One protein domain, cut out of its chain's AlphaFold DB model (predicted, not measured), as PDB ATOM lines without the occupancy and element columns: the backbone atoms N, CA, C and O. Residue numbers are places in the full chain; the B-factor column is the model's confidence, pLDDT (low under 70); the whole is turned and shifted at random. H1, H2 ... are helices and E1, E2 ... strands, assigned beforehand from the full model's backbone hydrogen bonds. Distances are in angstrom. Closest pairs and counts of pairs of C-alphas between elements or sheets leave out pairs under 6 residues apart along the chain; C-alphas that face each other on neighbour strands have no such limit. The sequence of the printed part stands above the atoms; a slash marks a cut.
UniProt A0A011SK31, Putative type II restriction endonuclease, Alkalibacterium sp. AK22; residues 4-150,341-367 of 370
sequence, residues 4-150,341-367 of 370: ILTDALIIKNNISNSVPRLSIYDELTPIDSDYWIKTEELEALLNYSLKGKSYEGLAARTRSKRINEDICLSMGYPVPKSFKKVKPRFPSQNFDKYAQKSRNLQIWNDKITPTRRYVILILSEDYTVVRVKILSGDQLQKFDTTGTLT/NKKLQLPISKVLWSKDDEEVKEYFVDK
ATOM      1  N   ILE A   4      59.950 -32.926  23.240       92.31
ATOM      2  CA  ILE A   4      59.543 -33.662  22.030       92.31
ATOM      3  C   ILE A   4      59.196 -32.702  20.883       92.31
ATOM      4  O   ILE A   4      59.597 -32.904  19.738       92.31
ATOM      5  N   LEU A   5      58.463 -31.621  21.173       94.06
ATOM      6  CA  LEU A   5      58.108 -30.629  20.157       94.06
ATOM      7  C   LEU A   5      59.326 -29.801  19.730       94.06
ATOM      8  O   LEU A   5      59.441 -29.448  18.558       94.06
ATOM      9  N   THR A   6      60.226 -29.478  20.660       95.31
ATOM     10  CA  THR A   6      61.478 -28.784  20.334       95.31
ATOM     11  C   THR A   6      62.336 -29.618  19.381       95.31
ATOM     12  O   THR A   6      62.750 -29.090  18.348       95.31
ATOM     13  N   ASP A   7      62.505 -30.911  19.653       94.00
ATOM     14  CA  ASP A   7      63.252 -31.834  18.792       94.00
ATOM     15  C   ASP A   7      62.595 -31.961  17.407       94.00
ATOM     16  O   ASP A   7      63.254 -31.809  16.374       94.00
ATOM     17  N   ALA A   8      61.264 -32.088  17.363       96.06
ATOM     18  CA  ALA A   8      60.519 -32.134  16.107       96.06
ATOM     19  C   ALA A   8      60.684 -30.858  15.255       96.06
ATOM     20  O   ALA A   8      60.748 -30.916  14.022       96.06
ATOM     21  N   LEU A   9      60.752 -29.683  15.895       97.00
ATOM     22  CA  LEU A   9      60.968 -28.406  15.211       97.00
ATOM     23  C   LEU A   9      62.392 -28.274  14.651       97.00
ATOM     24  O   LEU A   9      62.564 -27.638  13.608       97.00
ATOM     25  N   ILE A  10      63.394 -28.882  15.293       97.12
ATOM     26  CA  ILE A  10      64.766 -28.948  14.767       97.12
ATOM     27  C   ILE A  10      64.779 -29.752  13.462       97.12
ATOM     28  O   ILE A  10      65.212 -29.229  12.435       97.12
ATOM     29  N   ILE A  11      64.209 -30.961  13.462       96.94
ATOM     30  CA  ILE A  11      64.153 -31.823  12.266       96.94
ATOM     31  C   ILE A  11      63.357 -31.141  11.143       96.94
ATOM     32  O   ILE A  11      63.791 -31.105   9.990       96.94
ATOM     33  N   LYS A  12      62.227 -30.495  11.466       97.56
ATOM     34  CA  LYS A  12      61.480 -29.666  10.504       97.56
ATOM     35  C   LYS A  12      62.360 -28.596   9.850       97.56
ATOM     36  O   LYS A  12      62.251 -28.360   8.642       97.56
ATOM     37  N   ASN A  13      63.180 -27.898  10.637       97.56
ATOM     38  CA  ASN A  13      64.073 -26.865  10.119       97.56
ATOM     39  C   ASN A  13      65.163 -27.471   9.227       97.56
ATOM     40  O   ASN A  13      65.442 -26.903   8.170       97.56
ATOM     41  N   ASN A  14      65.708 -28.634   9.586       97.50
ATOM     42  CA  ASN A  14      66.659 -29.368   8.747       97.50
ATOM     43  C   ASN A  14      66.043 -29.728   7.388       97.50
ATOM     44  O   ASN A  14      66.620 -29.407   6.351       97.50
ATOM     45  N   ILE A  15      64.830 -30.299   7.378       97.69
ATOM     46  CA  ILE A  15      64.082 -30.603   6.144       97.69
ATOM     47  C   ILE A  15      63.849 -29.329   5.319       97.69
ATOM     48  O   ILE A  15      64.047 -29.321   4.105       97.69
ATOM     49  N   SER A  16      63.435 -28.236   5.969       97.12
ATOM     50  CA  SER A  16      63.117 -26.972   5.285       97.12
ATOM     51  C   SER A  16      64.340 -26.339   4.618       97.12
ATOM     52  O   SER A  16      64.210 -25.729   3.553       97.12
ATOM     53  N   ASN A  17      65.511 -26.488   5.244       96.88
ATOM     54  CA  ASN A  17      66.778 -25.893   4.821       96.88
ATOM     55  C   ASN A  17      67.669 -26.856   4.023       96.88
ATOM     56  O   ASN A  17      68.801 -26.498   3.695       96.88
ATOM     57  N   SER A  18      67.195 -28.067   3.717       95.88
ATOM     58  CA  SER A  18      68.015 -29.080   3.059       95.88
ATOM     59  C   SER A  18      68.462 -28.629   1.661       95.88
ATOM     60  O   SER A  18      67.713 -27.990   0.909       95.88
ATOM     61  N   VAL A  19      69.687 -29.002   1.285       89.12
ATOM     62  CA  VAL A  19      70.249 -28.759  -0.050       89.12
ATOM     63  C   VAL A  19      70.853 -30.068  -0.582       89.12
ATOM     64  O   VAL A  19      71.841 -30.532  -0.019       89.12
ATOM     65  N   PRO A  20      70.302 -30.670  -1.654       90.19
ATOM     66  CA  PRO A  20      69.118 -30.235  -2.395       90.19
ATOM     67  C   PRO A  20      67.843 -30.274  -1.542       90.19
ATOM     68  O   PRO A  20      67.765 -30.938  -0.507       90.19
ATOM     69  N   ARG A  21      66.828 -29.526  -1.983       93.25
ATOM     70  CA  ARG A  21      65.558 -29.433  -1.262       93.25
ATOM     71  C   ARG A  21      64.839 -30.778  -1.280       93.25
ATOM     72  O   ARG A  21      64.451 -31.237  -2.354       93.25
ATOM     73  N   LEU A  22      64.610 -31.338  -0.098       96.38
ATOM     74  CA  LEU A  22      63.909 -32.599   0.069       96.38
ATOM     75  C   LEU A  22      62.431 -32.442  -0.298       96.38
ATOM     76  O   LEU A  22      61.792 -31.408  -0.070       96.38
ATOM     77  N   SER A  23      61.874 -33.495  -0.870       96.62
ATOM     78  CA  SER A  23      60.475 -33.650  -1.217       96.62
ATOM     79  C   SER A  23      59.836 -34.727  -0.346       96.62
ATOM     80  O   SER A  23      60.502 -35.641   0.132       96.62
ATOM     81  N   ILE A  24      58.507 -34.693  -0.208       96.75
ATOM     82  CA  ILE A  24      57.796 -35.765   0.505       96.75
ATOM     83  C   ILE A  24      57.950 -37.150  -0.154       96.75
ATOM     84  O   ILE A  24      57.502 -38.138   0.431       96.75
ATOM     85  N   TYR A  25      58.505 -37.216  -1.370       96.94
ATOM     86  CA  TYR A  25      58.695 -38.437  -2.150       96.94
ATOM     87  C   TYR A  25      60.097 -39.026  -2.060       96.94
ATOM     88  O   TYR A  25      60.312 -40.080  -2.650       96.94
ATOM     89  N   ASP A  26      61.020 -38.343  -1.391       94.56
ATOM     90  CA  ASP A  26      62.380 -38.843  -1.246       94.56
ATOM     91  C   ASP A  26      62.368 -40.003  -0.248       94.56
ATOM     92  O   ASP A  26      61.591 -39.994   0.710       94.56
ATOM     93  N   GLU A  27      63.168 -41.031  -0.510       89.50
ATOM     94  CA  GLU A  27      63.268 -42.195   0.366       89.50
ATOM     95  C   GLU A  27      64.118 -41.815   1.572       89.50
ATOM     96  O   GLU A  27      65.328 -41.650   1.455       89.50
ATOM     97  N   LEU A  28      63.460 -41.636   2.716       92.38
ATOM     98  CA  LEU A  28      64.119 -41.469   4.002       92.38
ATOM     99  C   LEU A  28      63.757 -42.649   4.889       92.38
ATOM    100  O   LEU A  28      62.676 -43.238   4.787       92.38
ATOM    101  N   THR A  29      64.677 -42.960   5.776       88.94
ATOM    102  CA  THR A  29      64.585 -44.041   6.744       88.94
ATOM    103  C   THR A  29      65.004 -43.513   8.113       88.94
ATOM    104  O   THR A  29      65.558 -42.417   8.200       88.94
ATOM    105  N   PRO A  30      64.832 -44.284   9.198       88.19
ATOM    106  CA  PRO A  30      65.391 -43.909  10.495       88.19
ATOM    107  C   PRO A  30      66.910 -43.639  10.487       88.19
ATOM    108  O   PRO A  30      67.400 -42.969  11.392       88.19
ATOM    109  N   ILE A  31      67.657 -44.119   9.475       87.00
ATOM    110  CA  ILE A  31      69.088 -43.801   9.269       87.00
ATOM    111  C   ILE A  31      69.299 -42.309   9.027       87.00
ATOM    112  O   ILE A  31      70.264 -41.727   9.525       87.00
ATOM    113  N   ASP A  32      68.364 -41.671   8.334       91.44
ATOM    114  CA  ASP A  32      68.397 -40.259   7.977       91.44
ATOM    115  C   ASP A  32      67.927 -39.388   9.153       91.44
ATOM    116  O   ASP A  32      67.020 -38.573   9.012       91.44
ATOM    117  N   SER A  33      68.516 -39.585  10.337       89.12
ATOM    118  CA  SER A  33      68.046 -39.028  11.619       89.12
ATOM    119  C   SER A  33      67.890 -37.499  11.652       89.12
ATOM    120  O   SER A  33      67.032 -36.994  12.369       89.12
ATOM    121  N   ASP A  34      68.637 -36.764  10.825       92.56
ATOM    122  CA  ASP A  34      68.494 -35.308  10.677       92.56
ATOM    123  C   ASP A  34      67.204 -34.886   9.954       92.56
ATOM    124  O   ASP A  34      66.807 -33.720  10.031       92.56
ATOM    125  N   TYR A  35      66.562 -35.815   9.240       95.06
ATOM    126  CA  TYR A  35      65.405 -35.589   8.371       95.06
ATOM    127  C   TYR A  35      64.232 -36.540   8.657       95.06
ATOM    128  O   TYR A  35      63.125 -36.311   8.165       95.06
ATOM    129  N   TRP A  36      64.437 -37.603   9.434       95.00
ATOM    130  CA  TRP A  36      63.397 -38.537   9.849       95.00
ATOM    131  C   TRP A  36      62.766 -38.092  11.165       95.00
ATOM    132  O   TRP A  36      63.407 -38.121  12.211       95.00
ATOM    133  N   ILE A  37      61.491 -37.709  11.127       95.00
ATOM    134  CA  ILE A  37      60.756 -37.283  12.322       95.00
ATOM    135  C   ILE A  37      60.234 -38.546  13.017       95.00
ATOM    136  O   ILE A  37      59.517 -39.326  12.380       95.00
ATOM    137  N   LYS A  38      60.557 -38.767  14.299       92.19
ATOM    138  CA  LYS A  38      60.048 -39.931  15.058       92.19
ATOM    139  C   LYS A  38      58.530 -39.853  15.237       92.19
ATOM    140  O   LYS A  38      57.951 -38.779  15.093       92.19
ATOM    141  N   THR A  39      57.862 -40.965  15.546       91.56
ATOM    142  CA  THR A  39      56.391 -40.982  15.684       91.56
ATOM    143  C   THR A  39      55.874 -39.969  16.707       91.56
ATOM    144  O   THR A  39      54.948 -39.220  16.392       91.56
ATOM    145  N   GLU A  40      56.481 -39.884  17.888       91.12
ATOM    146  CA  GLU A  40      56.046 -38.980  18.960       91.12
ATOM    147  C   GLU A  40      56.295 -37.516  18.578       91.12
ATOM    148  O   GLU A  40      55.429 -36.656  18.749       91.12
ATOM    149  N   GLU A  41      57.458 -37.246  17.983       95.12
ATOM    150  CA  GLU A  41      57.844 -35.940  17.441       95.12
ATOM    151  C   GLU A  41      56.891 -35.501  16.319       95.12
ATOM    152  O   GLU A  41      56.430 -34.358  16.291       95.12
ATOM    153  N   LEU A  42      56.537 -36.415  15.410       96.81
ATOM    154  CA  LEU A  42      55.625 -36.168  14.298       96.81
ATOM    155  C   LEU A  42      54.204 -35.922  14.812       96.81
ATOM    156  O   LEU A  42      53.533 -35.001  14.340       96.81
ATOM    157  N   GLU A  43      53.745 -36.695  15.800       96.25
ATOM    158  CA  GLU A  43      52.443 -36.500  16.441       96.25
ATOM    159  C   GLU A  43      52.375 -35.127  17.120       96.25
ATOM    160  O   GLU A  43      51.423 -34.372  16.882       96.25
ATOM    161  N   ALA A  44      53.396 -34.765  17.901       95.62
ATOM    162  CA  ALA A  44      53.493 -33.463  18.556       95.62
ATOM    163  C   ALA A  44      53.518 -32.317  17.534       95.62
ATOM    164  O   ALA A  44      52.766 -31.345  17.661       95.62
ATOM    165  N   LEU A  45      54.321 -32.449  16.473       97.44
ATOM    166  CA  LEU A  45      54.475 -31.436  15.431       97.44
ATOM    167  C   LEU A  45      53.183 -31.200  14.640       97.44
ATOM    168  O   LEU A  45      52.820 -30.050  14.357       97.44
ATOM    169  N   LEU A  46      52.479 -32.277  14.282       97.81
ATOM    170  CA  LEU A  46      51.208 -32.189  13.572       97.81
ATOM    171  C   LEU A  46      50.094 -31.659  14.479       97.81
ATOM    172  O   LEU A  46      49.303 -30.838  14.019       97.81
ATOM    173  N   ASN A  47      50.047 -32.040  15.761       96.88
ATOM    174  CA  ASN A  47      49.111 -31.431  16.711       96.88
ATOM    175  C   ASN A  47      49.364 -29.931  16.857       96.88
ATOM    176  O   ASN A  47      48.424 -29.147  16.738       96.88
ATOM    177  N   TYR A  48      50.622 -29.529  17.039       96.12
ATOM    178  CA  TYR A  48      51.009 -28.123  17.143       96.12
ATOM    179  C   TYR A  48      50.593 -27.312  15.906       96.12
ATOM    180  O   TYR A  48      50.096 -26.195  16.026       96.12
ATOM    181  N   SER A  49      50.764 -27.882  14.709       96.31
ATOM    182  CA  SER A  49      50.563 -27.156  13.449       96.31
ATOM    183  C   SER A  49      49.133 -27.214  12.898       96.31
ATOM    184  O   SER A  49      48.748 -26.345  12.109       96.31
ATOM    185  N   LEU A  50      48.363 -28.258  13.227       97.38
ATOM    186  CA  LEU A  50      47.059 -28.528  12.611       97.38
ATOM    187  C   LEU A  50      45.875 -28.329  13.553       97.38
ATOM    188  O   LEU A  50      44.797 -28.002  13.058       97.38
ATOM    189  N   LYS A  51      46.034 -28.515  14.870       95.25
ATOM    190  CA  LYS A  51      44.929 -28.374  15.829       95.25
ATOM    191  C   LYS A  51      44.305 -26.977  15.730       95.25
ATOM    192  O   LYS A  51      45.006 -25.972  15.689       95.25
ATOM    193  N   GLY A  52      42.977 -26.922  15.664       94.19
ATOM    194  CA  GLY A  52      42.214 -25.684  15.487       94.19
ATOM    195  C   GLY A  52      42.080 -25.197  14.039       94.19
ATOM    196  O   GLY A  52      41.295 -24.286  13.791       94.19
ATOM    197  N   LYS A  53      42.770 -25.798  13.055       96.19
ATOM    198  CA  LYS A  53      42.514 -25.481  11.641       96.19
ATOM    199  C   LYS A  53      41.151 -26.018  11.221       96.19
ATOM    200  O   LYS A  53      40.887 -27.210  11.374       96.19
ATOM    201  N   SER A  54      40.325 -25.147  10.647       95.31
ATOM    202  CA  SER A  54      39.042 -25.515  10.050       95.31
ATOM    203  C   SER A  54      39.170 -25.753   8.552       95.31
ATOM    204  O   SER A  54      39.870 -25.036   7.833       95.31
ATOM    205  N   TYR A  55      38.452 -26.767   8.083       95.44
ATOM    206  CA  TYR A  55      38.283 -27.068   6.669       95.44
ATOM    207  C   TYR A  55      36.815 -27.025   6.242       95.44
ATOM    208  O   TYR A  55      36.432 -27.723   5.293       95.44
ATOM    209  N   GLU A  56      35.984 -26.275   6.966       94.38
ATOM    210  CA  GLU A  56      34.568 -26.086   6.664       94.38
ATOM    211  C   GLU A  56      34.348 -25.535   5.243       94.38
ATOM    212  O   GLU A  56      35.216 -24.897   4.649       94.38
ATOM    213  N   GLY A  57      33.199 -25.851   4.640       92.75
ATOM    214  CA  GLY A  57      32.829 -25.364   3.305       92.75
ATOM    215  C   GLY A  57      33.594 -25.989   2.128       92.75
ATOM    216  O   GLY A  57      33.170 -25.855   0.982       92.75
ATOM    217  N   LEU A  58      34.685 -26.729   2.364       94.06
ATOM    218  CA  LEU A  58      35.453 -27.365   1.289       94.06
ATOM    219  C   LEU A  58      34.817 -28.681   0.811       94.06
ATOM    220  O   LEU A  58      34.520 -29.587   1.594       94.06
ATOM    221  N   ALA A  59      34.710 -28.864  -0.506       92.94
ATOM    222  CA  ALA A  59      34.355 -30.158  -1.093       92.94
ATOM    223  C   ALA A  59      35.373 -31.248  -0.700       92.94
ATOM    224  O   ALA A  59      36.560 -30.968  -0.531       92.94
ATOM    225  N   ALA A  60      34.946 -32.514  -0.605       86.56
ATOM    226  CA  ALA A  60      35.763 -33.610  -0.056       86.56
ATOM    227  C   ALA A  60      37.168 -33.742  -0.685       86.56
ATOM    228  O   ALA A  60      38.160 -33.902   0.029       86.56
ATOM    229  N   ARG A  61      37.283 -33.622  -2.017       89.00
ATOM    230  CA  ARG A  61      38.580 -33.682  -2.721       89.00
ATOM    231  C   ARG A  61      39.468 -32.483  -2.395       89.00
ATOM    232  O   ARG A  61      40.651 -32.662  -2.114       89.00
ATOM    233  N   THR A  62      38.895 -31.283  -2.397       92.38
ATOM    234  CA  THR A  62      39.592 -30.033  -2.061       92.38
ATOM    235  C   THR A  62      40.075 -30.052  -0.618       92.38
ATOM    236  O   THR A  62      41.223 -29.719  -0.351       92.38
ATOM    237  N   ARG A  63      39.239 -30.543   0.299       93.69
ATOM    238  CA  ARG A  63      39.566 -30.731   1.711       93.69
ATOM    239  C   ARG A  63      40.750 -31.673   1.905       93.69
ATOM    240  O   ARG A  63      41.726 -31.322   2.554       93.69
ATOM    241  N   SER A  64      40.697 -32.850   1.277       91.56
ATOM    242  CA  SER A  64      41.791 -33.825   1.339       91.56
ATOM    243  C   SER A  64      43.090 -33.260   0.760       91.56
ATOM    244  O   SER A  64      44.152 -33.439   1.358       91.56
ATOM    245  N   LYS A  65      43.013 -32.518  -0.355       94.94
ATOM    246  CA  LYS A  65      44.165 -31.797  -0.905       94.94
ATOM    247  C   LYS A  65      44.707 -30.788   0.107       94.94
ATOM    248  O   LYS A  65      45.882 -30.876   0.435       94.94
ATOM    249  N   ARG A  66      43.863 -29.916   0.661       97.19
ATOM    250  CA  ARG A  66      44.279 -28.870   1.601       97.19
ATOM    251  C   ARG A  66      44.958 -29.436   2.849       97.19
ATOM    252  O   ARG A  66      46.032 -28.979   3.215       97.19
ATOM    253  N   ILE A  67      44.410 -30.510   3.415       96.69
ATOM    254  CA  ILE A  67      45.040 -31.226   4.532       96.69
ATOM    255  C   ILE A  67      46.428 -31.764   4.135       96.69
ATOM    256  O   ILE A  67      47.329 -31.784   4.960       96.69
ATOM    257  N   ASN A  68      46.632 -32.234   2.892       97.00
ATOM    258  CA  ASN A  68      47.962 -32.709   2.473       97.00
ATOM    259  C   ASN A  68      48.957 -31.549   2.433       97.00
ATOM    260  O   ASN A  68      50.089 -31.714   2.867       97.00
ATOM    261  N   GLU A  69      48.531 -30.400   1.905       98.25
ATOM    262  CA  GLU A  69      49.361 -29.197   1.846       98.25
ATOM    263  C   GLU A  69      49.773 -28.756   3.251       98.25
ATOM    264  O   GLU A  69      50.953 -28.535   3.502       98.25
ATOM    265  N   ASP A  70      48.816 -28.702   4.181       98.31
ATOM    266  CA  ASP A  70      49.094 -28.338   5.568       98.31
ATOM    267  C   ASP A  70      50.042 -29.331   6.254       98.31
ATOM    268  O   ASP A  70      50.931 -28.901   6.984       98.31
ATOM    269  N   ILE A  71      49.905 -30.637   6.001       98.25
ATOM    270  CA  ILE A  71      50.832 -31.657   6.519       98.25
ATOM    271  C   ILE A  71      52.247 -31.452   5.960       98.25
ATOM    272  O   ILE A  71      53.199 -31.437   6.737       98.25
ATOM    273  N   CYS A  72      52.403 -31.230   4.646       98.06
ATOM    274  CA  CYS A  72      53.706 -30.922   4.040       98.06
ATOM    275  C   CYS A  72      54.380 -29.737   4.741       98.06
ATOM    276  O   CYS A  72      55.514 -29.850   5.200       98.06
ATOM    277  N   LEU A  73      53.649 -28.626   4.875       98.06
ATOM    278  CA  LEU A  73      54.149 -27.400   5.500       98.06
ATOM    279  C   LEU A  73      54.459 -27.588   6.991       98.06
ATOM    280  O   LEU A  73      55.401 -26.989   7.512       98.06
ATOM    281  N   SER A  74      53.684 -28.426   7.681       97.69
ATOM    282  CA  SER A  74      53.909 -28.736   9.095       97.69
ATOM    283  C   SER A  74      55.258 -29.420   9.300       97.69
ATOM    284  O   SER A  74      55.976 -29.034  10.217       97.69
ATOM    285  N   MET A  75      55.628 -30.340   8.403       97.69
ATOM    286  CA  MET A  75      56.893 -31.087   8.423       97.69
ATOM    287  C   MET A  75      58.073 -30.357   7.759       97.69
ATOM    288  O   MET A  75      59.194 -30.839   7.824       97.69
ATOM    289  N   GLY A  76      57.849 -29.204   7.116       97.44
ATOM    290  CA  GLY A  76      58.908 -28.425   6.452       97.44
ATOM    291  C   GLY A  76      59.114 -28.742   4.965       97.44
ATOM    292  O   GLY A  76      59.894 -28.078   4.283       97.44
ATOM    293  N   TYR A  77      58.370 -29.700   4.412       98.06
ATOM    294  CA  TYR A  77      58.471 -30.047   2.997       98.06
ATOM    295  C   TYR A  77      57.783 -29.022   2.081       98.06
ATOM    296  O   TYR A  77      56.733 -28.464   2.423       98.06
ATOM    297  N   PRO A  78      58.286 -28.833   0.844       97.44
ATOM    298  CA  PRO A  78      57.515 -28.193  -0.213       97.44
ATOM    299  C   PRO A  78      56.190 -28.909  -0.464       97.44
ATOM    300  O   PRO A  78      56.126 -30.136  -0.552       97.44
ATOM    301  N   VAL A  79      55.148 -28.124  -0.726       97.81
ATOM    302  CA  VAL A  79      53.915 -28.646  -1.315       97.81
ATOM    303  C   VAL A  79      54.191 -29.014  -2.779       97.81
ATOM    304  O   VAL A  79      54.567 -28.139  -3.566       97.81
ATOM    305  N   PRO A  80      54.006 -30.280  -3.191       96.31
ATOM    306  CA  PRO A  80      54.193 -30.658  -4.583       96.31
ATOM    307  C   PRO A  80      53.090 -30.050  -5.460       96.31
ATOM    308  O   PRO A  80      51.943 -29.914  -5.035       96.31
ATOM    309  N   LYS A  81      53.407 -29.762  -6.731       93.56
ATOM    310  CA  LYS A  81      52.417 -29.266  -7.715       93.56
ATOM    311  C   LYS A  81      51.193 -30.184  -7.815       93.56
ATOM    312  O   LYS A  81      50.068 -29.724  -7.999       93.56
ATOM    313  N   SER A  82      51.419 -31.488  -7.686       93.06
ATOM    314  CA  SER A  82      50.382 -32.508  -7.614       93.06
ATOM    315  C   SER A  82      50.803 -33.641  -6.675       93.06
ATOM    316  O   SER A  82      51.978 -33.999  -6.577       93.06
ATOM    317  N   PHE A  83      49.829 -34.218  -5.969       94.56
ATOM    318  CA  PHE A  83      50.077 -35.358  -5.090       94.56
ATOM    319  C   PHE A  83      50.083 -36.666  -5.892       94.56
ATOM    320  O   PHE A  83      49.039 -37.083  -6.403       94.56
ATOM    321  N   LYS A  84      51.245 -37.330  -5.987       93.75
ATOM    322  CA  LYS A  84      51.411 -38.628  -6.664       93.75
ATOM    323  C   LYS A  84      50.547 -39.684  -5.978       93.75
ATOM    324  O   LYS A  84      50.427 -39.688  -4.755       93.75
ATOM    325  N   LYS A  85      49.941 -40.590  -6.753       89.25
ATOM    326  CA  LYS A  85      49.156 -41.728  -6.241       89.25
ATOM    327  C   LYS A  85      50.079 -42.890  -5.845       89.25
ATOM    328  O   LYS A  85      50.040 -43.939  -6.471       89.25
ATOM    329  N   VAL A  86      50.905 -42.663  -4.830       89.44
ATOM    330  CA  VAL A  86      51.805 -43.661  -4.231       89.44
ATOM    331  C   VAL A  86      51.285 -44.105  -2.863       89.44
ATOM    332  O   VAL A  86      50.380 -43.465  -2.310       89.44
ATOM    333  N   LYS A  87      51.834 -45.214  -2.363       84.38
ATOM    334  CA  LYS A  87      51.559 -45.776  -1.042       84.38
ATOM    335  C   LYS A  87      52.893 -46.092  -0.345       84.38
ATOM    336  O   LYS A  87      53.691 -46.797  -0.958       84.38
ATOM    337  N   PRO A  88      53.120 -45.604   0.883       89.56
ATOM    338  CA  PRO A  88      52.276 -44.635   1.588       89.56
ATOM    339  C   PRO A  88      52.232 -43.275   0.867       89.56
ATOM    340  O   PRO A  88      53.058 -42.987  -0.002       89.56
ATOM    341  N   ARG A  89      51.237 -42.431   1.176       92.00
ATOM    342  CA  ARG A  89      51.090 -41.108   0.540       92.00
ATOM    343  C   ARG A  89      52.275 -40.178   0.818       92.00
ATOM    344  O   ARG A  89      52.579 -39.344  -0.038       92.00
ATOM    345  N   PHE A  90      52.906 -40.325   1.981       95.56
ATOM    346  CA  PHE A  90      54.099 -39.595   2.410       95.56
ATOM    347  C   PHE A  90      55.248 -40.594   2.623       95.56
ATOM    348  O   PHE A  90      55.503 -40.986   3.760       95.56
ATOM    349  N   PRO A  91      55.908 -41.067   1.547       93.81
ATOM    350  CA  PRO A  91      56.948 -42.096   1.647       93.81
ATOM    351  C   PRO A  91      58.188 -41.641   2.419       93.81
ATOM    352  O   PRO A  91      58.690 -42.425   3.210       93.81
ATOM    353  N   SER A  92      58.584 -40.369   2.316       95.12
ATOM    354  CA  SER A  92      59.677 -39.778   3.120       95.12
ATOM    355  C   SER A  92      59.509 -39.902   4.633       95.12
ATOM    356  O   SER A  92      60.462 -39.741   5.372       95.12
ATOM    357  N   GLN A  93      58.295 -40.147   5.116       95.12
ATOM    358  CA  GLN A  93      58.015 -40.341   6.533       95.12
ATOM    359  C   GLN A  93      57.169 -41.613   6.736       95.12
ATOM    360  O   GLN A  93      56.513 -41.766   7.759       95.12
ATOM    361  N   ASN A  94      57.134 -42.524   5.760       93.19
ATOM    362  CA  ASN A  94      56.397 -43.791   5.793       93.19
ATOM    363  C   ASN A  94      54.971 -43.723   6.396       93.19
ATOM    364  O   ASN A  94      54.624 -44.516   7.277       93.19
ATOM    365  N   PHE A  95      54.131 -42.771   5.959       93.88
ATOM    366  CA  PHE A  95      52.774 -42.659   6.511       93.88
ATOM    367  C   PHE A  95      51.659 -42.352   5.512       93.88
ATOM    368  O   PHE A  95      51.821 -41.637   4.516       93.88
ATOM    369  N   ASP A  96      50.476 -42.871   5.833       91.62
ATOM    370  CA  ASP A  96      49.206 -42.478   5.229       91.62
ATOM    371  C   ASP A  96      48.373 -41.674   6.225       91.62
ATOM    372  O   ASP A  96      48.496 -41.820   7.440       91.62
ATOM    373  N   LYS A  97      47.506 -40.808   5.698       92.50
ATOM    374  CA  LYS A  97      46.652 -39.943   6.511       92.50
ATOM    375  C   LYS A  97      45.178 -40.308   6.393       92.50
ATOM    376  O   LYS A  97      44.691 -40.659   5.316       92.50
ATOM    377  N   TYR A  98      44.447 -40.077   7.474       90.44
ATOM    378  CA  TYR A  98      43.027 -40.372   7.586       90.44
ATOM    379  C   TYR A  98      42.332 -39.250   8.350       90.44
ATOM    380  O   TYR A  98      42.419 -39.167   9.567       90.44
ATOM    381  N   ALA A  99      41.632 -38.378   7.628       90.19
ATOM    382  CA  ALA A  99      40.804 -37.348   8.242       90.19
ATOM    383  C   ALA A  99      39.423 -37.928   8.564       90.19
ATOM    384  O   ALA A  99      38.686 -38.302   7.648       90.19
ATOM    385  N   GLN A 100      39.095 -38.031   9.850       85.50
ATOM    386  CA  GLN A 100      37.914 -38.730  10.348       85.50
ATOM    387  C   GLN A 100      36.988 -37.778  11.098       85.50
ATOM    388  O   GLN A 100      37.425 -37.061  11.989       85.50
ATOM    389  N   LYS A 101      35.695 -37.810  10.753       83.62
ATOM    390  CA  LYS A 101      34.602 -37.180  11.522       83.62
ATOM    391  C   LYS A 101      33.855 -38.170  12.411       83.62
ATOM    392  O   LYS A 101      33.098 -37.781  13.287       83.62
ATOM    393  N   SER A 102      34.011 -39.457  12.133       77.56
ATOM    394  CA  SER A 102      33.336 -40.514  12.863       77.56
ATOM    395  C   SER A 102      34.336 -41.579  13.259       77.56
ATOM    396  O   SER A 102      35.435 -41.684  12.719       77.56
ATOM    397  N   ARG A 103      33.910 -42.412  14.198       71.19
ATOM    398  CA  ARG A 103      34.720 -43.488  14.754       71.19
ATOM    399  C   ARG A 103      35.025 -44.604  13.755       71.19
ATOM    400  O   ARG A 103      35.839 -45.455  14.060       71.19
ATOM    401  N   ASN A 104      34.391 -44.633  12.584       70.81
ATOM    402  CA  ASN A 104      34.602 -45.691  11.601       70.81
ATOM    403  C   ASN A 104      35.743 -45.319  10.641       70.81
ATOM    404  O   ASN A 104      35.501 -44.757   9.569       70.81
ATOM    405  N   LEU A 105      36.979 -45.647  11.019       75.06
ATOM    406  CA  LEU A 105      38.135 -45.526  10.139       75.06
ATOM    407  C   LEU A 105      38.015 -46.535   8.999       75.06
ATOM    408  O   LEU A 105      37.980 -47.745   9.203       75.06
ATOM    409  N   GLN A 106      37.986 -46.024   7.773       67.25
ATOM    410  CA  GLN A 106      37.930 -46.851   6.573       67.25
ATOM    411  C   GLN A 106      39.288 -46.853   5.877       67.25
ATOM    412  O   GLN A 106      39.711 -45.831   5.330       67.25
ATOM    413  N   ILE A 107      39.938 -48.017   5.855       69.88
ATOM    414  CA  ILE A 107      41.164 -48.257   5.091       69.88
ATOM    415  C   ILE A 107      40.779 -49.069   3.854       69.88
ATOM    416  O   ILE A 107      40.339 -50.217   3.925       69.88
ATOM    417  N   TRP A 108      40.886 -48.432   2.691       54.56
ATOM    418  CA  TRP A 108      40.447 -49.011   1.427       54.56
ATOM    419  C   TRP A 108      41.586 -49.735   0.713       54.56
ATOM    420  O   TRP A 108      42.595 -49.110   0.382       54.56
ATOM    421  N   ASN A 109      41.359 -51.013   0.383       51.31
ATOM    422  CA  ASN A 109      42.172 -51.810  -0.543       51.31
ATOM    423  C   ASN A 109      43.682 -51.689  -0.273       51.31
ATOM    424  O   ASN A 109      44.465 -51.380  -1.177       51.31
ATOM    425  N   ASP A 110      44.078 -51.852   0.988       62.66
ATOM    426  CA  ASP A 110      45.483 -51.896   1.377       62.66
ATOM    427  C   ASP A 110      45.707 -52.933   2.464       62.66
ATOM    428  O   ASP A 110      44.889 -53.054   3.379       62.66
ATOM    429  N   LYS A 111      46.830 -53.647   2.371       65.12
ATOM    430  CA  LYS A 111      47.310 -54.446   3.494       65.12
ATOM    431  C   LYS A 111      47.784 -53.449   4.544       65.12
ATOM    432  O   LYS A 111      48.570 -52.557   4.227       65.12
ATOM    433  N   ILE A 112      47.305 -53.587   5.776       69.56
ATOM    434  CA  ILE A 112      47.898 -52.853   6.889       69.56
ATOM    435  C   ILE A 112      49.308 -53.411   7.053       69.56
ATOM    436  O   ILE A 112      49.494 -54.566   7.431       69.56
ATOM    437  N   THR A 113      50.294 -52.621   6.639       70.56
ATOM    438  CA  THR A 113      51.700 -52.939   6.861       70.56
ATOM    439  C   THR A 113      52.041 -52.494   8.275       70.56
ATOM    440  O   THR A 113      51.741 -51.341   8.610       70.56
ATOM    441  N   PRO A 114      52.637 -53.360   9.097       68.56
ATOM    442  CA  PRO A 114      52.802 -53.041  10.506       68.56
ATOM    443  C   PRO A 114      53.733 -51.850  10.789       68.56
ATOM    444  O   PRO A 114      53.443 -51.040  11.658       68.56
ATOM    445  N   THR A 115      54.789 -51.681   9.990       77.31
ATOM    446  CA  THR A 115      55.793 -50.609  10.140       77.31
ATOM    447  C   THR A 115      55.352 -49.266   9.552       77.31
ATOM    448  O   THR A 115      56.057 -48.268   9.678       77.31
ATOM    449  N   ARG A 116      54.196 -49.211   8.875       86.25
ATOM    450  CA  ARG A 116      53.657 -47.956   8.335       86.25
ATOM    451  C   ARG A 116      52.939 -47.194   9.435       86.25
ATOM    452  O   ARG A 116      52.188 -47.778  10.212       86.25
ATOM    453  N   ARG A 117      53.092 -45.874   9.416       91.06
ATOM    454  CA  ARG A 117      52.389 -44.965  10.318       91.06
ATOM    455  C   ARG A 117      51.039 -44.544   9.730       91.06
ATOM    456  O   ARG A 117      50.909 -44.248   8.538       91.06
ATOM    457  N   TYR A 118      50.020 -44.494  10.574       90.50
ATOM    458  CA  TYR A 118      48.650 -44.113  10.244       90.50
ATOM    459  C   TYR A 118      48.327 -42.816  10.984       90.50
ATOM    460  O   TYR A 118      48.004 -42.821  12.169       90.50
ATOM    461  N   VAL A 119      48.421 -41.692  10.273       93.88
ATOM    462  CA  VAL A 119      48.143 -40.356  10.815       93.88
ATOM    463  C   VAL A 119      46.641 -40.099  10.769       93.88
ATOM    464  O   VAL A 119      46.068 -39.807   9.716       93.88
ATOM    465  N   ILE A 120      45.983 -40.199  11.914       92.50
ATOM    466  CA  ILE A 120      44.544 -40.019  12.082       92.50
ATOM    467  C   ILE A 120      44.281 -38.583  12.547       92.50
ATOM    468  O   ILE A 120      44.590 -38.207  13.675       92.50
ATOM    469  N   LEU A 121      43.692 -37.770  11.670       93.25
ATOM    470  CA  LEU A 121      43.236 -36.425  12.003       93.25
ATOM    471  C   LEU A 121      41.781 -36.505  12.457       93.25
ATOM    472  O   LEU A 121      40.895 -36.814  11.656       93.25
ATOM    473  N   ILE A 122      41.544 -36.208  13.727       90.69
ATOM    474  CA  ILE A 122      40.219 -36.204  14.339       90.69
ATOM    475  C   ILE A 122      39.584 -34.843  14.082       90.69
ATOM    476  O   ILE A 122      40.102 -33.813  14.517       90.69
ATOM    477  N   LEU A 123      38.472 -34.842  13.353       90.38
ATOM    478  CA  LEU A 123      37.730 -33.647  12.980       90.38
ATOM    479  C   LEU A 123      36.445 -33.530  13.798       90.38
ATOM    480  O   LEU A 123      35.733 -34.514  13.999       90.38
ATOM    481  N   SER A 124      36.124 -32.308  14.208       89.12
ATOM    482  CA  SER A 124      34.816 -31.942  14.744       89.12
ATOM    483  C   SER A 124      33.745 -31.902  13.644       89.12
ATOM    484  O   SER A 124      34.012 -32.116  12.454       89.12
ATOM    485  N   GLU A 125      32.502 -31.606  14.029       87.50
ATOM    486  CA  GLU A 125      31.384 -31.521  13.087       87.50
ATOM    487  C   GLU A 125      31.564 -30.426  12.022       87.50
ATOM    488  O   GLU A 125      31.269 -30.664  10.847       87.50
ATOM    489  N   ASP A 126      32.144 -29.290  12.404       89.00
ATOM    490  CA  ASP A 126      32.525 -28.152  11.555       89.00
ATOM    491  C   ASP A 126      33.859 -28.366  10.810       89.00
ATOM    492  O   ASP A 126      34.377 -27.460  10.167       89.00
ATOM    493  N   TYR A 127      34.416 -29.582  10.828       91.25
ATOM    494  CA  TYR A 127      35.684 -29.926  10.174       91.25
ATOM    495  C   TYR A 127      36.906 -29.172  10.706       91.25
ATOM    496  O   TYR A 127      37.883 -28.974   9.975       91.25
ATOM    497  N   THR A 128      36.868 -28.806  11.981       93.19
ATOM    498  CA  THR A 128      38.028 -28.313  12.714       93.19
ATOM    499  C   THR A 128      38.842 -29.486  13.248       93.19
ATOM    500  O   THR A 128      38.293 -30.457  13.768       93.19
ATOM    501  N   VAL A 129      40.166 -29.436  13.101       94.19
ATOM    502  CA  VAL A 129      41.054 -30.467  13.658       94.19
ATOM    503  C   VAL A 129      41.061 -30.354  15.178       94.19
ATOM    504  O   VAL A 129      41.531 -29.364  15.738       94.19
ATOM    505  N   VAL A 130      40.564 -31.387  15.849       91.88
ATOM    506  CA  VAL A 130      40.512 -31.477  17.312       91.88
ATOM    507  C   VAL A 130      41.826 -32.027  17.867       91.88
ATOM    508  O   VAL A 130      42.356 -31.497  18.845       91.88
ATOM    509  N   ARG A 131      42.348 -33.082  17.234       91.62
ATOM    510  CA  ARG A 131      43.587 -33.778  17.604       91.62
ATOM    511  C   ARG A 131      44.136 -34.527  16.389       91.62
ATOM    512  O   ARG A 131      43.386 -34.909  15.488       91.62
ATOM    513  N   VAL A 132      45.442 -34.750  16.381       93.31
ATOM    514  CA  VAL A 132      46.109 -35.721  15.510       93.31
ATOM    515  C   VAL A 132      46.601 -36.877  16.376       93.31
ATOM    516  O   VAL A 132      47.181 -36.639  17.432       93.31
ATOM    517  N   LYS A 133      46.363 -38.115  15.947       91.44
ATOM    518  CA  LYS A 133      46.971 -39.310  16.539       91.44
ATOM    519  C   LYS A 133      47.721 -40.073  15.460       91.44
ATOM    520  O   LYS A 133      47.202 -40.220  14.355       91.44
ATOM    521  N   ILE A 134      48.908 -40.565  15.768       91.75
ATOM    522  CA  ILE A 134      49.701 -41.420  14.898       91.75
ATOM    523  C   ILE A 134      49.780 -42.793  15.546       91.75
ATOM    524  O   ILE A 134      50.105 -42.912  16.722       91.75
ATOM    525  N   LEU A 135      49.418 -43.816  14.777       86.75
ATOM    526  CA  LEU A 135      49.485 -45.213  15.194       86.75
ATOM    527  C   LEU A 135      50.342 -45.982  14.203       86.75
ATOM    528  O   LEU A 135      50.238 -45.741  13.000       86.75
ATOM    529  N   SER A 136      51.122 -46.940  14.676       82.31
ATOM    530  CA  SER A 136      51.679 -47.983  13.816       82.31
ATOM    531  C   SER A 136      50.594 -48.996  13.410       82.31
ATOM    532  O   SER A 136      49.466 -48.983  13.920       82.31
ATOM    533  N   GLY A 137      50.886 -49.865  12.439       76.06
ATOM    534  CA  GLY A 137      49.903 -50.833  11.938       76.06
ATOM    535  C   GLY A 137      49.504 -51.896  12.963       76.06
ATOM    536  O   GLY A 137      48.354 -52.331  12.973       76.06
ATOM    537  N   ASP A 138      50.422 -52.274  13.847       70.75
ATOM    538  CA  ASP A 138      50.193 -53.166  14.988       70.75
ATOM    539  C   ASP A 138      49.376 -52.489  16.098       70.75
ATOM    540  O   ASP A 138      48.383 -53.054  16.562       70.75
ATOM    541  N   GLN A 139      49.685 -51.235  16.440       77.69
ATOM    542  CA  GLN A 139      48.870 -50.457  17.377       77.69
ATOM    543  C   GLN A 139      47.437 -50.280  16.869       77.69
ATOM    544  O   GLN A 139      46.482 -50.380  17.642       77.69
ATOM    545  N   LEU A 140      47.262 -50.060  15.563       76.31
ATOM    546  CA  LEU A 140      45.946 -49.882  14.957       76.31
ATOM    547  C   LEU A 140      45.032 -51.107  15.148       76.31
ATOM    548  O   LEU A 140      43.819 -50.944  15.292       76.31
ATOM    549  N   GLN A 141      45.593 -52.319  15.212       66.94
ATOM    550  CA  GLN A 141      44.826 -53.549  15.430       66.94
ATOM    551  C   GLN A 141      44.158 -53.604  16.807       66.94
ATOM    552  O   GLN A 141      43.034 -54.091  16.912       66.94
ATOM    553  N   LYS A 142      44.772 -53.022  17.843       67.50
ATOM    554  CA  LYS A 142      44.184 -52.937  19.196       67.50
ATOM    555  C   LYS A 142      42.876 -52.130  19.219       67.50
ATOM    556  O   LYS A 142      42.054 -52.244  20.136       67.50
ATOM    557  N   PHE A 143      42.658 -51.307  18.194       65.31
ATOM    558  CA  PHE A 143      41.440 -50.527  18.003       65.31
ATOM    559  C   PHE A 143      40.424 -51.187  17.069       65.31
ATOM    560  O   PHE A 143      39.336 -50.635  16.904       65.31
ATOM    561  N   ASP A 144      40.731 -52.354  16.494       65.69
ATOM    562  CA  ASP A 144      39.774 -53.113  15.696       65.69
ATOM    563  C   ASP A 144      38.785 -53.872  16.583       65.69
ATOM    564  O   ASP A 144      39.029 -54.997  17.016       65.69
ATOM    565  N   THR A 145      37.621 -53.276  16.833       61.59
ATOM    566  CA  THR A 145      36.557 -53.951  17.585       61.59
ATOM    567  C   THR A 145      35.777 -54.975  16.754       61.59
ATOM    568  O   THR A 145      34.917 -55.650  17.312       61.59
ATOM    569  N   THR A 146      35.991 -55.066  15.433       59.41
ATOM    570  CA  THR A 146      35.229 -55.975  14.551       59.41
ATOM    571  C   THR A 146      35.993 -57.240  14.181       59.41
ATOM    572  O   THR A 146      35.433 -58.083  13.478       59.41
ATOM    573  N   GLY A 147      37.255 -57.376  14.607       56.09
ATOM    574  CA  GLY A 147      38.108 -58.526  14.279       56.09
ATOM    575  C   GLY A 147      38.284 -58.729  12.769       56.09
ATOM    576  O   GLY A 147      38.494 -59.841  12.301       56.09
ATOM    577  N   THR A 148      38.119 -57.670  11.974       55.41
ATOM    578  CA  THR A 148      38.160 -57.727  10.505       55.41
ATOM    579  C   THR A 148      39.593 -57.626   9.971       55.41
ATOM    580  O   THR A 148      39.856 -58.040   8.843       55.41
ATOM    581  N   LEU A 149      40.525 -57.124  10.787       55.00
ATOM    582  CA  LEU A 149      41.955 -56.998  10.489       55.00
ATOM    583  C   LEU A 149      42.726 -58.333  10.519       55.00
ATOM    584  O   LEU A 149      43.911 -58.363  10.190       55.00
ATOM    585  N   THR A 150      42.105 -59.443  10.930       51.16
ATOM    586  CA  THR A 150      42.821 -60.673  11.299       51.16
ATOM    587  C   THR A 150      43.153 -61.570  10.104       51.16
ATOM    588  O   THR A 150      42.468 -62.556   9.836       51.16
ATOM    589  N   ASN A 341      41.081 -60.781   0.019       32.94
ATOM    590  CA  ASN A 341      40.966 -59.335  -0.169       32.94
ATOM    591  C   ASN A 341      39.671 -58.817   0.477       32.94
ATOM    592  O   ASN A 341      38.587 -59.294   0.136       32.94
ATOM    593  N   LYS A 342      39.755 -57.814   1.364       43.56
ATOM    594  CA  LYS A 342      38.581 -57.145   1.954       43.56
ATOM    595  C   LYS A 342      38.799 -55.641   2.143       43.56
ATOM    596  O   LYS A 342      39.909 -55.172   2.372       43.56
ATOM    597  N   LYS A 343      37.692 -54.896   2.084       40.31
ATOM    598  CA  LYS A 343      37.576 -53.522   2.588       40.31
ATOM    599  C   LYS A 343      37.645 -53.563   4.118       40.31
ATOM    600  O   LYS A 343      36.806 -54.222   4.730       40.31
ATOM    601  N   LEU A 344      38.587 -52.837   4.717       52.53
ATOM    602  CA  LEU A 344      38.742 -52.753   6.169       52.53
ATOM    603  C   LEU A 344      37.924 -51.565   6.698       52.53
ATOM    604  O   LEU A 344      38.162 -50.411   6.331       52.53
ATOM    605  N   GLN A 345      36.919 -51.861   7.521       48.78
ATOM    606  CA  GLN A 345      36.179 -50.872   8.306       48.78
ATOM    607  C   GLN A 345      36.512 -51.120   9.773       48.78
ATOM    608  O   GLN A 345      36.264 -52.216  10.259       48.78
ATOM    609  N   LEU A 346      37.090 -50.125  10.438       60.41
ATOM    610  CA  LEU A 346      37.572 -50.211  11.810       60.41
ATOM    611  C   LEU A 346      36.776 -49.221  12.660       60.41
ATOM    612  O   LEU A 346      37.015 -48.013  12.565       60.41
ATOM    613  N   PRO A 347      35.817 -49.673  13.487       54.09
ATOM    614  CA  PRO A 347      35.210 -48.816  14.490       54.09
ATOM    615  C   PRO A 347      36.248 -48.560  15.584       54.09
ATOM    616  O   PRO A 347      36.380 -49.308  16.545       54.09
ATOM    617  N   ILE A 348      36.996 -47.479  15.431       60.19
ATOM    618  CA  ILE A 348      37.974 -47.020  16.400       60.19
ATOM    619  C   ILE A 348      37.282 -46.778  17.754       60.19
ATOM    620  O   ILE A 348      36.200 -46.175  17.848       60.19
ATOM    621  N   SER A 349      37.913 -47.255  18.830       60.47
ATOM    622  CA  SER A 349      37.468 -47.037  20.214       60.47
ATOM    623  C   SER A 349      37.130 -45.567  20.501       60.47
ATOM    624  O   SER A 349      37.742 -44.657  19.942       60.47
ATOM    625  N   LYS A 350      36.146 -45.326  21.386       62.25
ATOM    626  CA  LYS A 350      35.787 -43.967  21.840       62.25
ATOM    627  C   LYS A 350      36.982 -43.268  22.470       62.25
ATOM    628  O   LYS A 350      37.061 -42.054  22.382       62.25
ATOM    629  N   VAL A 351      37.901 -44.039  23.044       64.00
ATOM    630  CA  VAL A 351      39.046 -43.511  23.772       64.00
ATOM    631  C   VAL A 351      39.936 -42.641  22.888       64.00
ATOM    632  O   VAL A 351      40.310 -41.557  23.304       64.00
ATOM    633  N   LEU A 352      40.152 -42.999  21.618       61.41
ATOM    634  CA  LEU A 352      40.905 -42.132  20.697       61.41
ATOM    635  C   LEU A 352      40.235 -40.774  20.433       61.41
ATOM    636  O   LEU A 352      40.901 -39.851  19.982       61.41
ATOM    637  N   TRP A 353      38.940 -40.651  20.724       62.84
ATOM    638  CA  TRP A 353      38.154 -39.419  20.630       62.84
ATOM    639  C   TRP A 353      38.027 -38.695  21.972       62.84
ATOM    640  O   TRP A 353      37.382 -37.644  22.031       62.84
ATOM    641  N   SER A 354      38.612 -39.246  23.040       60.25
ATOM    642  CA  SER A 354      38.687 -38.557  24.318       60.25
ATOM    643  C   SER A 354      39.498 -37.275  24.171       60.25
ATOM    644  O   SER A 354      40.463 -37.197  23.407       60.25
ATOM    645  N   LYS A 355      39.071 -36.240  24.896       56.78
ATOM    646  CA  LYS A 355      39.838 -34.997  25.027       56.78
ATOM    647  C   LYS A 355      40.988 -35.146  26.022       56.78
ATOM    648  O   LYS A 355      41.865 -34.290  26.029       56.78
ATOM    649  N   ASP A 356      40.977 -36.209  26.817       64.31
ATOM    650  CA  ASP A 356      42.029 -36.541  27.762       64.31
ATOM    651  C   ASP A 356      43.142 -37.330  27.048       64.31
ATOM    652  O   ASP A 356      42.866 -38.217  26.238       64.31
ATOM    653  N   ASP A 357      44.400 -36.938  27.249       59.69
ATOM    654  CA  ASP A 357      45.564 -37.680  26.738       59.69
ATOM    655  C   ASP A 357      45.908 -38.870  27.644       59.69
ATOM    656  O   ASP A 357      46.395 -39.882  27.141       59.69
ATOM    657  N   GLU A 358      45.613 -38.787  28.945       57.38
ATOM    658  CA  GLU A 358      45.878 -39.876  29.889       57.38
ATOM    659  C   GLU A 358      44.912 -41.042  29.665       57.38
ATOM    660  O   GLU A 358      45.362 -42.175  29.585       57.38
ATOM    661  N   GLU A 359      43.629 -40.786  29.374       58.31
ATOM    662  CA  GLU A 359      42.678 -41.851  28.999       58.31
ATOM    663  C   GLU A 359      43.134 -42.600  27.730       58.31
ATOM    664  O   GLU A 359      42.974 -43.816  27.609       58.31
ATOM    665  N   VAL A 360      43.748 -41.889  26.773       57.19
ATOM    666  CA  VAL A 360      44.307 -42.499  25.558       57.19
ATOM    667  C   VAL A 360      45.527 -43.351  25.877       57.19
ATOM    668  O   VAL A 360      45.608 -44.474  25.380       57.19
ATOM    669  N   LYS A 361      46.461 -42.839  26.686       56.78
ATOM    670  CA  LYS A 361      47.652 -43.581  27.123       56.78
ATOM    671  C   LYS A 361      47.280 -44.811  27.947       56.78
ATOM    672  O   LYS A 361      47.758 -45.897  27.633       56.78
ATOM    673  N   GLU A 362      46.383 -44.667  28.919       55.91
ATOM    674  CA  GLU A 362      45.856 -45.770  29.723       55.91
ATOM    675  C   GLU A 362      45.231 -46.844  28.837       55.91
ATOM    676  O   GLU A 362      45.479 -48.016  29.062       55.91
ATOM    677  N   TYR A 363      44.519 -46.488  27.763       54.25
ATOM    678  CA  TYR A 363      43.994 -47.492  26.833       54.25
ATOM    679  C   TYR A 363      45.080 -48.257  26.066       54.25
ATOM    680  O   TYR A 363      44.864 -49.420  25.734       54.25
ATOM    681  N   PHE A 364      46.243 -47.661  25.774       46.53
ATOM    682  CA  PHE A 364      47.370 -48.424  25.216       46.53
ATOM    683  C   PHE A 364      47.943 -49.401  26.235       46.53
ATOM    684  O   PHE A 364      48.189 -50.545  25.863       46.53
ATOM    685  N   VAL A 365      48.064 -48.975  27.494       47.34
ATOM    686  CA  VAL A 365      48.477 -49.825  28.624       47.34
ATOM    687  C   VAL A 365      47.427 -50.897  28.931       47.34
ATOM    688  O   VAL A 365      47.771 -51.984  29.378       47.34
ATOM    689  N   ASP A 366      46.150 -50.620  28.659       43.38
ATOM    690  CA  ASP A 366      45.012 -51.492  28.947       43.38
ATOM    691  C   ASP A 366      44.589 -52.374  27.757       43.38
ATOM    692  O   ASP A 366      43.701 -53.213  27.881       43.38
ATOM    693  N   LYS A 367      45.217 -52.222  26.584       40.19
ATOM    694  CA  LYS A 367      44.983 -53.065  25.394       40.19
ATOM    695  C   LYS A 367      46.238 -53.633  24.741       40.19
ATOM    696  O   LYS A 367      46.115 -54.455  23.837       40.19
TER     697      LYS A 367
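Overview. This is residues 4 to 150 and 341 to 367 of the 370 residues of the protein "Putative type II restriction endonuclease" of Alkalibacterium sp. AK22 (UniProt A0A011SK31). A small three-stranded sheet, E1, E3 and E4, stands near the middle of a rounded body; the crossed helices H2 and H3 are on one of its faces, and H1 lies crosswise beyond them at one end of the body. Toward the other end, away from H1, a two-stranded ribbon of E2 and E5 and the helices H4, H5 and H6 join the sheet only loosely. The printed part has 174 residues, with six named helices and five named strands in the order H1 H2 H3 E1 E2 E3 E4 H4 E5 H5 H6, and its class is mixed, helices and strands. The larger sheet has the order E1, E3, E4 and is mixed; the sheet of E2 and E5 is antiparallel. The whole is compact, with a radius of gyration of the C-alphas of 15.8 A and spans of 47 by 38 by 36 A.

Arrangement. H1, residues 4 to 16, touches H2, residues 39 to 50, with residues 4 to 9 alone; the closest C-alphas are those of Ala 8 and Glu 41, 4.8 A apart, and the lines are about perpendicular at 79 degrees. H3, residues 60 to 75, only just touches H1, with 3 pairs of C-alphas within 8 A, the closest those of Lys 12 and Met 75 at 5.2 A. H3 touches H2 with residues 70 to 75 alone, the closest C-alphas being those of Ser 49 and Ser 74 at 5.7 A, at a steep tilt of 63 degrees, opposite ways. The sheet of E1, residues 95 to 100, E3, residues 117 to 123, and E4, residues 129 to 136, is twisted, with C-alphas up to 4.1 A off its best plane. H2 and H3 on one face of it make two layers, helices over one face of a sheet. H2 lies over E4 at a height over the sheet of 8.3 A and runs along the strands, at 17 degrees to E4 on the local plane. The inner strand E3 is parallel to E1, with N 98 and O 119 2.8 A apart, and forms an antiparallel hairpin with E4, with N 120 and O 133 2.7 A apart. E2, residues 104 to 107, is antiparallel to E5, residues 344 to 347, with N 105 and O 346 2.8 A apart; E5 is apart from E1, E3 and E4. H4, residues 137 to 141, and H5, residues 350 to 353, only graze the larger sheet. H6, residues 357 to 367, is not on that sheet and touches H5, the closest C-alphas being those of Val 351 and Val 360 at 5.6 A. In H1, H2, H3 and H6 every O i to N i+4 pair is within hydrogen-bond range; in H4 it is 0 of 1, with 1 of 2 O i to N i+3 pairs within range, and H5 is too short for an i+4 pair.

Along the chain. H1 begins at C-alpha 4 (59.543, -33.662, 22.030) and is 18.4 A long. H2 measures 15.9 A and H3, the longest helix by residues, 22.9 A. E1 is 15.8 A long, E3 18.7 A and E4 20.5 A, ending at C-alpha 136 (51.679, -47.983, 13.816). E2, H4, E5 and H5 are short. H6, 15.5 A long, ends at C-alpha 367 (44.983, -53.065, 25.394).

Size, cuts and confidence. The C-alphas of Val 19 and Thr 146 are the two farthest apart, at 46.7 A. Residues 151 to 340 are not printed, and C-alphas 150 and 341 are 11.7 A apart across the cut. The links H1 to H2 and H3 to E1 are long, with 22 and 19 residues. The mean pLDDT of the printed part is 83.0; residues 106 to 112, 114, 141 to 150 and 341 to 367 are under 70.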